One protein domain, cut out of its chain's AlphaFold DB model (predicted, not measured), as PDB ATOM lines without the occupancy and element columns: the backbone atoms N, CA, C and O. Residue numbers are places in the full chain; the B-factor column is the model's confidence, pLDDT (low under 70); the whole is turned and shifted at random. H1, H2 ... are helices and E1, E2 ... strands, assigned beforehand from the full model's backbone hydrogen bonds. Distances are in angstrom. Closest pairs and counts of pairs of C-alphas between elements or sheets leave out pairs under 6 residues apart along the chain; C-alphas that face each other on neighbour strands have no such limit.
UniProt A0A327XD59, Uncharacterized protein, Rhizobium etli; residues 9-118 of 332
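This is residues 9 to 118 of the 332 residues of an uncharacterized protein of Rhizobium etli (UniProt A0A327XD59). Three helices, H1, H2 and H4, form an up-and-down bundle, each running against the one before it; hairpin E3 E4 packs on H1 through E3, and small hairpin E1 E2 packs on H2 through E2. At one end of the long axis lie H3 and the loop of residues 72 to 85, at the other the tip of E3 E4. The printed part has 110 residues, mostly helix, ordered E1 E2 H1 E3 E4 H2 H3 H4, with two antiparallel two-stranded sheets. It is only just compact, close to loose: radius of gyration of the C-alphas 15.7 A, spans 47 by 36 by 21 A.

Start at the hairpin of E3, residues 42 to 46, and E4, residues 49 to 53, where N 44 and O 51 are 2.9 A apart. The closest C-alphas of E3 and H1, residues 23 to 39, are Cys 42 and Leu 36, 5.1 A. H1 touches H2, residues 55 to 71, at Ala 29 and Leu 58, C-alphas 6.9 A apart, at a steep tilt of 41 degrees, opposite ways. With residues 107 to 114 alone, H4, residues 101 to 116, touches H2: a shallow tilt of 33 degrees, only just short of steep; closest C-alphas Met 62 and Tyr 107, 6.7 A. H3, residues 86 to 99, is close to but not clearly touching H2, Arg 70 and Phe 96 having the closest C-alphas, 6.6 A. In the hairpin of E1, residues 13 to 15, and E2, residues 19 to 21, N 14 and O 20 are 2.9 A apart. Every O i to N i+4 pair is within hydrogen-bond range in H1, H2 and H4; H3 has 9 of 10.

Find C-alpha 23 at (203.841, 193.042, 158.066), where H1 begins its 23.7 A; H2 spans 24.3 A, H3 20.3 A. H4, 21.7 A, ends at C-alpha 116, (205.466, 164.049, 157.529).

The C-alphas of Gly 48 and Gln 84 are farthest apart, 50.5 A. The printed part has no cut; the link H2 to H3 is long. Look for pLDDT under 70 at residues 9 to 18, 75 to 76 and 78 to 79.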
ATOM      1  N   GLU A   9     196.485 199.808 150.417       61.84
ATOM      2  CA  GLU A   9     195.970 198.467 150.683       61.84
ATOM      3  C   GLU A   9     194.898 198.134 149.652       61.84
ATOM      4  O   GLU A   9     193.876 198.806 149.571       61.84
ATOM      5  N   ALA A  10     195.148 197.097 148.858       50.62
ATOM      6  CA  ALA A  10     194.194 196.569 147.893       50.62
ATOM      7  C   ALA A  10     194.057 195.068 148.146       50.62
ATOM      8  O   ALA A  10     195.032 194.331 148.018       50.62
ATOM      9  N   THR A  11     192.872 194.618 148.570       56.69
ATOM     10  CA  THR A  11     192.548 193.185 148.742       56.69
ATOM     11  C   THR A  11     193.613 192.384 149.522       56.69
ATOM     12  O   THR A  11     194.002 191.291 149.119       56.69
ATOM     13  N   GLY A  12     194.148 192.943 150.616       55.53
ATOM     14  CA  GLY A  12     195.179 192.300 151.452       55.53
ATOM     15  C   GLY A  12     196.625 192.421 150.944       55.53
ATOM     16  O   GLY A  12     197.557 191.966 151.615       55.53
ATOM     17  N   LEU A  13     196.841 193.065 149.796       55.44
ATOM     18  CA  LEU A  13     198.155 193.439 149.281       55.44
ATOM     19  C   LEU A  13     198.502 194.853 149.730       55.44
ATOM     20  O   LEU A  13     197.692 195.770 149.633       55.44
ATOM     21  N   THR A  14     199.732 195.030 150.204       58.06
ATOM     22  CA  THR A  14     200.291 196.357 150.448       58.06
ATOM     23  C   THR A  14     201.075 196.780 149.217       58.06
ATOM     24  O   THR A  14     202.074 196.153 148.879       58.06
ATOM     25  N   VAL A  15     200.640 197.834 148.544       56.22
ATOM     26  CA  VAL A  15     201.266 198.326 147.317       56.22
ATOM     27  C   VAL A  15     201.977 199.646 147.604       56.22
ATOM     28  O   VAL A  15     201.426 200.537 148.249       56.22
ATOM     29  N   ASN A  16     203.224 199.757 147.151       60.06
ATOM     30  CA  ASN A  16     203.910 201.029 146.914       60.06
ATOM     31  C   ASN A  16     204.551 200.968 145.509       60.06
ATOM     32  O   ASN A  16     203.917 200.470 144.585       60.06
ATOM     33  N   GLN A  17     205.816 201.360 145.325       56.78
ATOM     34  CA  GLN A  17     206.598 201.052 144.115       56.78
ATOM     35  C   GLN A  17     206.741 199.543 143.808       56.78
ATOM     36  O   GLN A  17     207.204 199.169 142.730       56.78
ATOM     37  N   SER A  18     206.429 198.645 144.745       62.59
ATOM     38  CA  SER A  18     206.448 197.194 144.536       62.59
ATOM     39  C   SER A  18     205.384 196.488 145.378       62.59
ATOM     40  O   SER A  18     204.944 196.983 146.416       62.59
ATOM     41  N   LEU A  19     204.978 195.300 144.928       74.06
ATOM     42  CA  LEU A  19     204.000 194.471 145.624       74.06
ATOM     43  C   LEU A  19     204.566 193.956 146.955       74.06
ATOM     44  O   LEU A  19     205.608 193.289 146.979       74.06
ATOM     45  N   ASN A  20     203.875 194.223 148.062       79.88
ATOM     46  CA  ASN A  20     204.273 193.790 149.394       79.88
ATOM     47  C   ASN A  20     203.151 193.071 150.156       79.88
ATOM     48  O   ASN A  20     201.964 193.236 149.885       79.88
ATOM     49  N   VAL A  21     203.547 192.249 151.124       83.62
ATOM     50  CA  VAL A  21     202.630 191.638 152.088       83.62
ATOM     51  C   VAL A  21     202.625 192.521 153.326       83.62
ATOM     52  O   VAL A  21     203.691 192.949 153.777       83.62
ATOM     53  N   ALA A  22     201.449 192.762 153.902       85.75
ATOM     54  CA  ALA A  22     201.346 193.487 155.160       85.75
ATOM     55  C   ALA A  22     202.186 192.799 156.254       85.75
ATOM     56  O   ALA A  22     202.117 191.583 156.452       85.75
ATOM     57  N   VAL A  23     202.969 193.580 157.003       86.88
ATOM     58  CA  VAL A  23     203.841 193.042 158.066       86.88
ATOM     59  C   VAL A  23     203.025 192.297 159.123       86.88
ATOM     60  O   VAL A  23     203.439 191.226 159.563       86.88
ATOM     61  N   ALA A  24     201.854 192.828 159.490       88.25
ATOM     62  CA  ALA A  24     200.935 192.187 160.427       88.25
ATOM     63  C   ALA A  24     200.475 190.808 159.925       88.25
ATOM     64  O   ALA A  24     200.532 189.840 160.677       88.25
ATOM     65  N   TYR A  25     200.128 190.694 158.639       89.62
ATOM     66  CA  TYR A  25     199.729 189.428 158.021       89.62
ATOM     67  C   TYR A  25     200.853 188.385 158.066       89.62
ATOM     68  O   TYR A  25     200.634 187.244 158.468       89.62
ATOM     69  N   TYR A  26     202.086 188.779 157.720       92.38
ATOM     70  CA  TYR A  26     203.233 187.870 157.803       92.38
ATOM     71  C   TYR A  26     203.554 187.458 159.246       92.38
ATOM     72  O   TYR A  26     203.809 186.282 159.500       92.38
ATOM     73  N   LYS A  27     203.538 188.401 160.197       93.81
ATOM     74  CA  LYS A  27     203.777 188.099 161.618       93.81
ATOM     75  C   LYS A  27     202.714 187.153 162.179       93.81
ATOM     76  O   LYS A  27     203.074 186.225 162.897       93.81
ATOM     77  N   LEU A  28     201.449 187.340 161.797       93.19
ATOM     78  CA  LEU A  28     200.355 186.440 162.159       93.19
ATOM     79  C   LEU A  28     200.585 185.030 161.601       93.19
ATOM     80  O   LEU A  28     200.586 184.073 162.366       93.19
ATOM     81  N   ALA A  29     200.861 184.899 160.298       95.12
ATOM     82  CA  ALA A  29     201.146 183.600 159.683       95.12
ATOM     83  C   ALA A  29     202.360 182.909 160.331       95.12
ATOM     84  O   ALA A  29     202.331 181.710 160.592       95.12
ATOM     85  N   ARG A  30     203.410 183.672 160.659       96.12
ATOM     86  CA  ARG A  30     204.586 183.154 161.368       96.12
ATOM     87  C   ARG A  30     204.249 182.647 162.771       96.12
ATOM     88  O   ARG A  30     204.707 181.567 163.126       96.12
ATOM     89  N   SER A  31     203.469 183.398 163.547       95.75
ATOM     90  CA  SER A  31     203.004 182.964 164.872       95.75
ATOM     91  C   SER A  31     202.125 181.713 164.771       95.75
ATOM     92  O   SER A  31     202.304 180.777 165.540       95.75
ATOM     93  N   MET A  32     201.248 181.633 163.765       96.94
ATOM     94  CA  MET A  32     200.446 180.435 163.507       96.94
ATOM     95  C   MET A  32     201.308 179.205 163.195       96.94
ATOM     96  O   MET A  32     200.991 178.122 163.678       96.94
ATOM     97  N   CYS A  33     202.393 179.351 162.424       97.19
ATOM     98  CA  CYS A  33     203.340 178.256 162.195       97.19
ATOM     99  C   CYS A  33     204.000 177.798 163.500       97.19
ATOM    100  O   CYS A  33     204.083 176.602 163.741       97.19
ATOM    101  N   ASP A  34     204.434 178.733 164.347       96.94
ATOM    102  CA  ASP A  34     205.063 178.413 165.631       96.94
ATOM    103  C   ASP A  34     204.122 177.617 166.551       96.94
ATOM    104  O   ASP A  34     204.477 176.528 167.007       96.94
ATOM    105  N   HIS A  35     202.877 178.080 166.714       96.50
ATOM    106  CA  HIS A  35     201.846 177.352 167.463       96.50
ATOM    107  C   HIS A  35     201.543 175.978 166.856       96.50
ATOM    108  O   HIS A  35     201.399 174.996 167.583       96.50
ATOM    109  N   LEU A  36     201.496 175.876 165.525       96.56
ATOM    110  CA  LEU A  36     201.266 174.602 164.850       96.56
ATOM    111  C   LEU A  36     202.410 173.608 165.109       96.56
ATOM    112  O   LEU A  36     202.154 172.438 165.386       96.56
ATOM    113  N   PHE A  37     203.664 174.057 165.044       96.88
ATOM    114  CA  PHE A  37     204.832 173.191 165.226       96.88
ATOM    115  C   PHE A  37     205.000 172.748 166.678       96.88
ATOM    116  O   PHE A  37     205.340 171.592 166.937       96.88
ATOM    117  N   THR A  38     204.740 173.648 167.624       96.38
ATOM    118  CA  THR A  38     204.952 173.393 169.052       96.38
ATOM    119  C   THR A  38     203.747 172.739 169.724       96.38
ATOM    120  O   THR A  38     203.929 171.826 170.523       96.38
ATOM    121  N   GLY A  39     202.527 173.150 169.368       93.94
ATOM    122  CA  GLY A  39     201.273 172.714 169.993       93.94
ATOM    123  C   GLY A  39     200.333 171.916 169.086       93.94
ATOM    124  O   GLY A  39     199.251 171.520 169.515       93.94
ATOM    125  N   GLY A  40     200.691 171.675 167.821       93.19
ATOM    126  CA  GLY A  40     199.915 170.831 166.898       93.19
ATOM    127  C   GLY A  40     198.626 171.462 166.364       93.19
ATOM    128  O   GLY A  40     197.909 170.847 165.568       93.19
ATOM    129  N   THR A  41     198.319 172.688 166.786       93.81
ATOM    130  CA  THR A  41     197.154 173.469 166.367       93.81
ATOM    131  C   THR A  41     197.508 174.951 166.344       93.81
ATOM    132  O   THR A  41     198.399 175.405 167.055       93.81
ATOM    133  N   CYS A  42     196.814 175.722 165.515       94.19
ATOM    134  CA  CYS A  42     196.893 177.175 165.531       94.19
ATOM    135  C   CYS A  42     195.489 177.766 165.444       94.19
ATOM    136  O   CYS A  42     194.534 177.073 165.083       94.19
ATOM    137  N   PHE A  43     195.361 179.035 165.817       92.94
ATOM    138  CA  PHE A  43     194.074 179.701 165.972       92.94
ATOM    139  C   PHE A  43     194.083 181.063 165.290       92.94
ATOM    140  O   PHE A  43     195.125 181.708 165.159       92.94
ATOM    141  N   GLU A  44     192.906 181.505 164.871       90.94
ATOM    142  CA  GLU A  44     192.661 182.847 164.364       90.94
ATOM    143  C   GLU A  44     191.499 183.478 165.124       90.94
ATOM    144  O   GLU A  44     190.518 182.807 165.440       90.94
ATOM    145  N   LYS A  45     191.604 184.779 165.402       88.94
ATOM    146  CA  LYS A  45     190.511 185.539 165.994       88.94
ATOM    147  C   LYS A  45     189.542 185.990 164.900       88.94
ATOM    148  O   LYS A  45     189.936 186.756 164.022       88.94
ATOM    149  N   LYS A  46     188.286 185.553 164.980       86.81
ATOM    150  CA  LYS A  46     187.167 186.010 164.142       86.81
ATOM    151  C   LYS A  46     186.031 186.487 165.028       86.81
ATOM    152  O   LYS A  46     185.699 185.821 166.002       86.81
ATOM    153  N   ASP A  47     185.503 187.674 164.741       87.56
ATOM    154  CA  ASP A  47     184.385 188.280 165.482       87.56
ATOM    155  C   ASP A  47     184.563 188.235 167.012       87.56
ATOM    156  O   ASP A  47     183.654 187.932 167.780       87.56
ATOM    157  N   GLY A  48     185.793 188.486 167.472       89.00
ATOM    158  CA  GLY A  48     186.133 188.466 168.895       89.00
ATOM    159  C   GLY A  48     186.476 187.089 169.478       89.00
ATOM    160  O   GLY A  48     187.072 187.051 170.555       89.00
ATOM    161  N   LYS A  49     186.193 185.984 168.780       91.06
ATOM    162  CA  LYS A  49     186.395 184.604 169.254       91.06
ATOM    163  C   LYS A  49     187.611 183.945 168.607       91.06
ATOM    164  O   LYS A  49     187.901 184.165 167.435       91.06
ATOM    165  N   TRP A  50     188.330 183.131 169.376       91.06
ATOM    166  CA  TRP A  50     189.422 182.310 168.855       91.06
ATOM    167  C   TRP A  50     188.867 181.025 168.254       91.06
ATOM    168  O   TRP A  50     188.265 180.214 168.952       91.06
ATOM    169  N   GLU A  51     189.102 180.830 166.963       93.69
ATOM    170  CA  GLU A  51     188.702 179.635 166.230       93.69
ATOM    171  C   GLU A  51     189.931 178.869 165.758       93.69
ATOM    172  O   GLU A  51     190.947 179.458 165.377       93.69
ATOM    173  N   ARG A  52     189.839 177.535 165.750       93.00
ATOM    174  CA  ARG A  52     190.909 176.688 165.220       93.00
ATOM    175  C   ARG A  52     191.109 176.985 163.735       93.00
ATOM    176  O   ARG A  52     190.180 176.902 162.934       93.00
ATOM    177  N   PHE A  53     192.349 177.273 163.364       92.19
ATOM    178  CA  PHE A  53     192.738 177.565 161.998       92.19
ATOM    179  C   PHE A  53     193.328 176.308 161.331       92.19
ATOM    180  O   PHE A  53     194.319 175.758 161.815       92.19
ATOM    181  N   PRO A  54     192.739 175.801 160.232       90.94
ATOM    182  CA  PRO A  54     193.231 174.591 159.577       90.94
ATOM    183  C   PRO A  54     194.620 174.765 158.948       90.94
ATOM    184  O   PRO A  54     194.882 175.760 158.267       90.94
ATOM    185  N   ALA A  55     195.481 173.749 159.073       89.06
ATOM    186  CA  ALA A  55     196.843 173.775 158.531       89.06
ATOM    187  C   ALA A  55     196.886 174.006 157.005       89.06
ATOM    188  O   ALA A  55     197.711 174.781 156.527       89.06
ATOM    189  N   HIS A  56     195.952 173.427 156.236       86.94
ATOM    190  CA  HIS A  56     195.873 173.654 154.784       86.94
ATOM    191  C   HIS A  56     195.574 175.121 154.424       86.94
ATOM    192  O   HIS A  56     196.084 175.633 153.429       86.94
ATOM    193  N   LYS A  57     194.795 175.839 155.250       91.06
ATOM    194  CA  LYS A  57     194.571 177.279 155.053       91.06
ATOM    195  C   LYS A  57     195.833 178.072 155.375       91.06
ATOM    196  O   LYS A  57     196.121 179.046 154.685       91.06
ATOM    197  N   LEU A  58     196.603 177.650 156.382       93.88
ATOM    198  CA  LEU A  58     197.883 178.281 156.724       93.88
ATOM    199  C   LEU A  58     198.903 178.104 155.598       93.88
ATOM    200  O   LEU A  58     199.594 179.062 155.253       93.88
ATOM    201  N   GLN A  59     198.930 176.931 154.966       91.38
ATOM    202  CA  GLN A  59     199.699 176.700 153.747       91.38
ATOM    203  C   GLN A  59     199.293 177.676 152.645       91.38
ATOM    204  O   GLN A  59     200.159 178.358 152.119       91.38
ATOM    205  N   GLY A  60     197.994 177.852 152.380       90.75
ATOM    206  CA  GLY A  60     197.514 178.847 151.415       90.75
ATOM    207  C   GLY A  60     197.989 180.277 151.716       90.75
ATOM    208  O   GLY A  60     198.391 181.003 150.806       90.75
ATOM    209  N   ARG A  61     198.031 180.676 152.998       93.06
ATOM    210  CA  ARG A  61     198.613 181.971 153.404       93.06
ATOM    211  C   ARG A  61     200.095 182.049 153.072       93.06
ATOM    212  O   ARG A  61     200.551 183.041 152.513       93.06
ATOM    213  N   MET A  62     200.854 181.015 153.413       92.62
ATOM    214  CA  MET A  62     202.290 180.981 153.155       92.62
ATOM    215  C   MET A  62     202.605 180.907 151.656       92.62
ATOM    216  O   MET A  62     203.539 181.573 151.218       92.62
ATOM    217  N   ASP A  63     201.790 180.204 150.866       89.94
ATOM    218  CA  ASP A  63     201.865 180.135 149.403       89.94
ATOM    219  C   ASP A  63     201.680 181.531 148.783       89.94
ATOM    220  O   ASP A  63     202.455 181.938 147.914       89.94
ATOM    221  N   PHE A  64     200.714 182.309 149.284       90.25
ATOM    222  CA  PHE A  64     200.522 183.707 148.890       90.25
ATOM    223  C   PHE A  64     201.721 184.593 149.266       90.25
ATOM    224  O   PHE A  64     202.202 185.384 148.457       90.25
ATOM    225  N   ILE A  65     202.264 184.450 150.480       91.31
ATOM    226  CA  ILE A  65     203.447 185.224 150.891       91.31
ATOM    227  C   ILE A  65     204.654 184.863 150.022       91.31
ATOM    228  O   ILE A  65     205.409 185.747 149.609       91.31
ATOM    229  N   TYR A  66     204.830 183.573 149.735       89.38
ATOM    230  CA  TYR A  66     205.880 183.068 148.864       89.38
ATOM    231  C   TYR A  66     205.743 183.642 147.451       89.38
ATOM    232  O   TYR A  66     206.727 184.171 146.936       89.38
ATOM    233  N   SER A  67     204.546 183.636 146.852       86.44
ATOM    234  CA  SER A  67     204.334 184.175 145.500       86.44
ATOM    235  C   SER A  67     204.661 185.671 145.415       86.44
ATOM    236  O   SER A  67     205.410 186.087 144.526       86.44
ATOM    237  N   VAL A  68     204.213 186.466 146.396       87.44
ATOM    238  CA  VAL A  68     204.493 187.910 146.468       87.44
ATOM    239  C   VAL A  68     205.975 188.199 146.719       87.44
ATOM    240  O   VAL A  68     206.514 189.159 146.175       87.44
ATOM    241  N   ARG A  69     206.673 187.413 147.551       88.00
ATOM    242  CA  ARG A  69     208.118 187.611 147.780       88.00
ATOM    243  C   ARG A  69     208.945 187.163 146.579       88.00
ATOM    244  O   ARG A  69     209.925 187.821 146.242       88.00
ATOM    245  N   ARG A  70     208.551 186.071 145.922       84.56
ATOM    246  CA  ARG A  70     209.241 185.518 144.752       84.56
ATOM    247  C   ARG A  70     209.135 186.441 143.539       84.56
ATOM    248  O   ARG A  70     210.107 186.545 142.793       84.56
ATOM    249  N   SER A  71     208.009 187.133 143.342       81.38
ATOM    250  CA  SER A  71     207.848 188.094 142.236       81.38
ATOM    251  C   SER A  71     208.801 189.295 142.340       81.38
ATOM    252  O   SER A  71     209.209 189.856 141.324       81.38
ATOM    253  N   ARG A  72     209.266 189.642 143.549       80.62
ATOM    254  CA  ARG A  72     210.237 190.735 143.763       80.62
ATOM    255  C   ARG A  72     211.640 190.439 143.268       80.62
ATOM    256  O   ARG A  72     212.423 191.372 143.131       80.62
ATOM    257  N   LEU A  73     211.961 189.178 142.982       77.44
ATOM    258  CA  LEU A  73     213.255 188.835 142.399       77.44
ATOM    259  C   LEU A  73     213.421 189.410 140.983       77.44
ATOM    260  O   LEU A  73     214.547 189.437 140.497       77.44
ATOM    261  N   ARG A  74     212.327 189.870 140.342       70.44
ATOM    262  CA  ARG A  74     212.300 190.442 138.979       70.44
ATOM    263  C   ARG A  74     213.001 189.550 137.947       70.44
ATOM    264  O   ARG A  74     213.610 190.035 137.004       70.44
ATOM    265  N   ILE A  75     212.924 188.235 138.147       68.31
ATOM    266  CA  ILE A  75     213.456 187.242 137.217       68.31
ATOM    267  C   ILE A  75     212.333 186.867 136.251       68.31
ATOM    268  O   ILE A  75     211.347 186.251 136.659       68.31
ATOM    269  N   THR A  76     212.504 187.221 134.980       65.38
ATOM    270  CA  THR A  76     211.547 187.010 133.884       65.38
ATOM    271  C   THR A  76     211.515 185.543 133.443       65.38
ATOM    272  O   THR A  76     211.911 185.193 132.340       65.38
ATOM    273  N   LEU A  77     211.088 184.651 134.338       70.19
ATOM    274  CA  LEU A  77     210.894 183.230 134.027       70.19
ATOM    275  C   LEU A  77     209.422 182.856 133.851       70.19
ATOM    276  O   LEU A  77     209.130 181.774 133.355       70.19
ATOM    277  N   ASP A  78     208.497 183.731 134.250       66.50
ATOM    278  CA  ASP A  78     207.068 183.408 134.305       66.50
ATOM    279  C   ASP A  78     206.429 183.261 132.904       66.50
ATOM    280  O   ASP A  78     205.361 182.667 132.785       66.50
ATOM    281  N   SER A  79     207.103 183.727 131.843       69.69
ATOM    282  CA  SER A  79     206.690 183.584 130.437       69.69
ATOM    283  C   SER A  79     207.348 182.413 129.692       69.69
ATOM    284  O   SER A  79     206.982 182.149 128.548       69.69
ATOM    285  N   VAL A  80     208.306 181.703 130.301       76.25
ATOM    286  CA  VAL A  80     209.069 180.629 129.634       76.25
ATOM    287  C   VAL A  80     208.836 179.269 130.282       76.25
ATOM    288  O   VAL A  80     208.648 179.146 131.496       76.25
ATOM    289  N   SER A  81     208.867 178.208 129.474       75.94
ATOM    290  CA  SER A  81     208.583 176.850 129.943       75.94
ATOM    291  C   SER A  81     209.649 176.342 130.917       75.94
ATOM    292  O   SER A  81     210.829 176.228 130.584       75.94
ATOM    293  N   LYS A  82     209.225 175.920 132.115       72.94
ATOM    294  CA  LYS A  82     210.104 175.261 133.099       72.94
ATOM    295  C   LYS A  82     210.762 173.990 132.555       72.94
ATOM    296  O   LYS A  82     211.874 173.680 132.966       72.94
ATOM    297  N   LYS A  83     210.088 173.262 131.653       76.81
ATOM    298  CA  LYS A  83     210.630 172.037 131.039       76.81
ATOM    299  C   LYS A  83     211.823 172.350 130.131       76.81
ATOM    300  O   LYS A  83     212.766 171.576 130.100       76.81
ATOM    301  N   GLN A  84     211.784 173.491 129.443       79.50
ATOM    302  CA  GLN A  84     212.860 173.950 128.559       79.50
ATOM    303  C   GLN A  84     213.984 174.659 129.329       79.50
ATOM    304  O   GLN A  84     215.136 174.602 128.918       79.50
ATOM    305  N   HIS A  85     213.675 175.273 130.480       79.44
ATOM    306  CA  HIS A  85     214.646 176.035 131.278       79.44
ATOM    307  C   HIS A  85     214.782 175.550 132.738       79.44
ATOM    308  O   HIS A  85     214.720 176.358 133.670       79.44
ATOM    309  N   PRO A  86     214.986 174.245 133.001       78.06
ATOM    310  CA  PRO A  86     214.972 173.711 134.363       78.06
ATOM    311  C   PRO A  86     216.074 174.307 135.255       78.06
ATOM    312  O   PRO A  86     215.836 174.509 136.450       78.06
ATOM    313  N   ILE A  87     217.240 174.629 134.679       81.06
ATOM    314  CA  ILE A  87     218.395 175.222 135.375       81.06
ATOM    315  C   ILE A  87     218.072 176.642 135.855       81.06
ATOM    316  O   ILE A  87     218.149 176.900 137.053       81.06
ATOM    317  N   ALA A  88     217.578 177.521 134.980       80.94
ATOM    318  CA  ALA A  88     217.233 178.895 135.356       80.94
ATOM    319  C   ALA A  88     216.145 178.944 136.450       80.94
ATOM    320  O   ALA A  88     216.205 179.728 137.400       80.94
ATOM    321  N   TYR A  89     215.168 178.032 136.385       78.75
ATOM    322  CA  TYR A  89     214.194 177.862 137.463       78.75
ATOM    323  C   TYR A  89     214.822 177.333 138.764       78.75
ATOM    324  O   TYR A  89     214.241 177.532 139.827       78.75
ATOM    325  N   ARG A  90     215.932 176.581 138.737       78.12
ATOM    326  CA  ARG A  90     216.695 176.173 139.942       78.12
ATOM    327  C   ARG A  90     217.447 177.355 140.526       78.12
ATOM    328  O   ARG A  90     217.240 177.637 141.699       78.12
ATOM    329  N   GLU A  91     218.163 178.107 139.708       81.88
ATOM    330  CA  GLU A  91     218.915 179.288 140.141       81.88
ATOM    331  C   GLU A  91     218.023 180.361 140.778       81.88
ATOM    332  O   GLU A  91     218.353 180.883 141.844       81.88
ATOM    333  N   ARG A  92     216.841 180.640 140.203       82.19
ATOM    334  CA  ARG A  92     215.857 181.558 140.810       82.19
ATOM    335  C   ARG A  92     215.452 181.130 142.218       82.19
ATOM    336  O   ARG A  92     215.309 181.980 143.094       82.19
ATOM    337  N   GLU A  93     215.233 179.835 142.429       81.12
ATOM    338  CA  GLU A  93     214.823 179.310 143.733       81.12
ATOM    339  C   GLU A  93     215.981 179.305 144.729       81.12
ATOM    340  O   GLU A  93     215.781 179.687 145.879       81.12
ATOM    341  N   THR A  94     217.199 178.976 144.292       83.00
ATOM    342  CA  THR A  94     218.408 179.119 145.115       83.00
ATOM    343  C   THR A  94     218.563 180.564 145.588       83.00
ATOM    344  O   THR A  94     218.614 180.818 146.791       83.00
ATOM    345  N   LYS A  95     218.475 181.527 144.662       85.88
ATOM    346  CA  LYS A  95     218.537 182.960 144.971       85.88
ATOM    347  C   LYS A  95     217.415 183.403 145.914       85.88
ATOM    348  O   LYS A  95     217.646 184.211 146.812       85.88
ATOM    349  N   PHE A  96     216.196 182.879 145.740       86.69
ATOM    350  CA  PHE A  96     215.092 183.135 146.668       86.69
ATOM    351  C   PHE A  96     215.436 182.668 148.084       86.69
ATOM    352  O   PHE A  96     215.298 183.436 149.036       86.69
ATOM    353  N   CYS A  97     215.885 181.421 148.223       85.62
ATOM    354  CA  CYS A  97     216.234 180.823 149.506       85.62
ATOM    355  C   CYS A  97     217.380 181.568 150.200       85.62
ATOM    356  O   CYS A  97     217.328 181.750 151.413       85.62
ATOM    357  N   GLU A  98     218.368 182.053 149.448       86.69
ATOM    358  CA  GLU A  98     219.463 182.871 149.978       86.69
ATOM    359  C   GLU A  98     218.965 184.231 150.482       86.69
ATOM    360  O   GLU A  98     219.211 184.602 151.631       86.69
ATOM    361  N   GLN A  99     218.195 184.957 149.665       89.00
ATOM    362  CA  GLN A  99     217.714 186.302 150.009       89.00
ATOM    363  C   GLN A  99     216.602 186.308 151.065       89.00
ATOM    364  O   GLN A  99     216.408 187.302 151.766       89.00
ATOM    365  N   GLN A 100     215.827 185.227 151.162       89.00
ATOM    366  CA  GLN A 100     214.665 185.102 152.046       89.00
ATOM    367  C   GLN A 100     214.829 183.944 153.035       89.00
ATOM    368  O   GLN A 100     213.835 183.330 153.420       89.00
ATOM    369  N   LYS A 101     216.062 183.672 153.485       89.31
ATOM    370  CA  LYS A 101     216.429 182.506 154.311       89.31
ATOM    371  C   LYS A 101     215.455 182.221 155.452       89.31
ATOM    372  O   LYS A 101     214.942 181.115 155.549       89.31
ATOM    373  N   SER A 102     215.132 183.221 156.275       90.94
ATOM    374  CA  SER A 102     214.222 183.032 157.418       90.94
ATOM    375  C   SER A 102     212.816 182.585 157.003       90.94
ATOM    376  O   SER A 102     212.237 181.698 157.626       90.94
ATOM    377  N   PHE A 103     212.274 183.166 155.932       91.50
ATOM    378  CA  PHE A 103     210.975 182.785 155.391       91.50
ATOM    379  C   PHE A 103     211.030 181.428 154.690       91.50
ATOM    380  O   PHE A 103     210.149 180.606 154.910       91.50
ATOM    381  N   ALA A 104     212.067 181.181 153.889       89.75
ATOM    382  CA  ALA A 104     212.267 179.916 153.194       89.75
ATOM    383  C   ALA A 104     212.377 178.747 154.184       89.75
ATOM    384  O   ALA A 104     211.722 177.728 153.990       89.75
ATOM    385  N   THR A 105     213.119 178.912 155.286       90.88
ATOM    386  CA  THR A 105     213.192 177.920 156.369       90.88
ATOM    387  C   THR A 105     211.832 177.704 157.029       90.88
ATOM    388  O   THR A 105     211.395 176.566 157.161       90.88
ATOM    389  N   LEU A 106     211.128 178.779 157.401       94.12
ATOM    390  CA  LEU A 106     209.801 178.685 158.016       94.12
ATOM    391  C   LEU A 106     208.792 177.969 157.104       94.12
ATOM    392  O   LEU A 106     208.011 177.139 157.562       94.12
ATOM    393  N   TYR A 107     208.817 178.290 155.813       92.12
ATOM    394  CA  TYR A 107     207.925 177.706 154.821       92.12
ATOM    395  C   TYR A 107     208.278 176.243 154.526       92.12
ATOM    396  O   TYR A 107     207.377 175.406 154.506       92.12
ATOM    397  N   LYS A 108     209.573 175.902 154.419       90.06
ATOM    398  CA  LYS A 108     210.042 174.507 154.353       90.06
ATOM    399  C   LYS A 108     209.527 173.707 155.553       90.06
ATOM    400  O   LYS A 108     208.982 172.625 155.369       90.06
ATOM    401  N   ASN A 109     209.628 174.260 156.763       92.88
ATOM    402  CA  ASN A 109     209.138 173.602 157.973       92.88
ATOM    403  C   ASN A 109     207.619 173.388 157.942       92.88
ATOM    404  O   ASN A 109     207.163 172.323 158.338       92.88
ATOM    405  N   LEU A 110     206.833 174.339 157.424       93.75
ATOM    406  CA  LEU A 110     205.386 174.143 157.285       93.75
ATOM    407  C   LEU A 110     205.058 172.997 156.324       93.75
ATOM    408  O   LEU A 110     204.235 172.140 156.643       93.75
ATOM    409  N   LEU A 111     205.727 172.957 155.173       91.12
ATOM    410  CA  LEU A 111     205.516 171.903 154.184       91.12
ATOM    411  C   LEU A 111     205.942 170.536 154.729       91.12
ATOM    412  O   LEU A 111     205.218 169.558 154.553       91.12
ATOM    413  N   ASN A 112     207.053 170.474 155.464       91.50
ATOM    414  CA  ASN A 112     207.489 169.271 156.172       91.50
ATOM    415  C   ASN A 112     206.482 168.821 157.229       91.50
ATOM    416  O   ASN A 112     206.149 167.640 157.282       91.50
ATOM    417  N   TYR A 113     205.964 169.758 158.029       93.75
ATOM    418  CA  TYR A 113     204.974 169.464 159.059       93.75
ATOM    419  C   TYR A 113     203.752 168.791 158.441       93.75
ATOM    420  O   TYR A 113     203.326 167.734 158.892       93.75
ATOM    421  N   GLN A 114     203.213 169.371 157.367       91.00
ATOM    422  CA  GLN A 114     202.037 168.825 156.693       91.00
ATOM    423  C   GLN A 114     202.313 167.503 155.973       91.00
ATOM    424  O   GLN A 114     201.406 166.688 155.848       91.00
ATOM    425  N   SER A 115     203.541 167.300 155.491       89.81
ATOM    426  CA  SER A 115     203.894 166.114 154.704       89.81
ATOM    427  C   SER A 115     204.269 164.908 155.556       89.81
ATOM    428  O   SER A 115     204.101 163.793 155.080       89.81
ATOM    429  N   PHE A 116     204.811 165.117 156.763       93.00
ATOM    430  CA  PHE A 116     205.466 164.049 157.529       93.00
ATOM    431  C   PHE A 116     205.151 164.041 159.032       93.00
ATOM    432  O   PHE A 116     205.569 163.110 159.716       93.00
ATOM    433  N   HIS A 117     204.431 165.038 159.569       93.50
ATOM    434  CA  HIS A 117     204.185 165.155 161.016       93.50
ATOM    435  C   HIS A 117     202.703 165.274 161.380       93.50
ATOM    436  O   HIS A 117     202.125 164.385 162.004       93.50
ATOM    437  N   GLY A 118     202.075 166.380 160.982       93.00
ATOM    438  CA  GLY A 118     200.672 166.703 161.239       93.00
ATOM    439  C   GLY A 118     199.728 166.127 160.191       93.00
ATOM    440  O   GLY A 118     198.804 166.820 159.775       93.00
TER     441      GLY A 118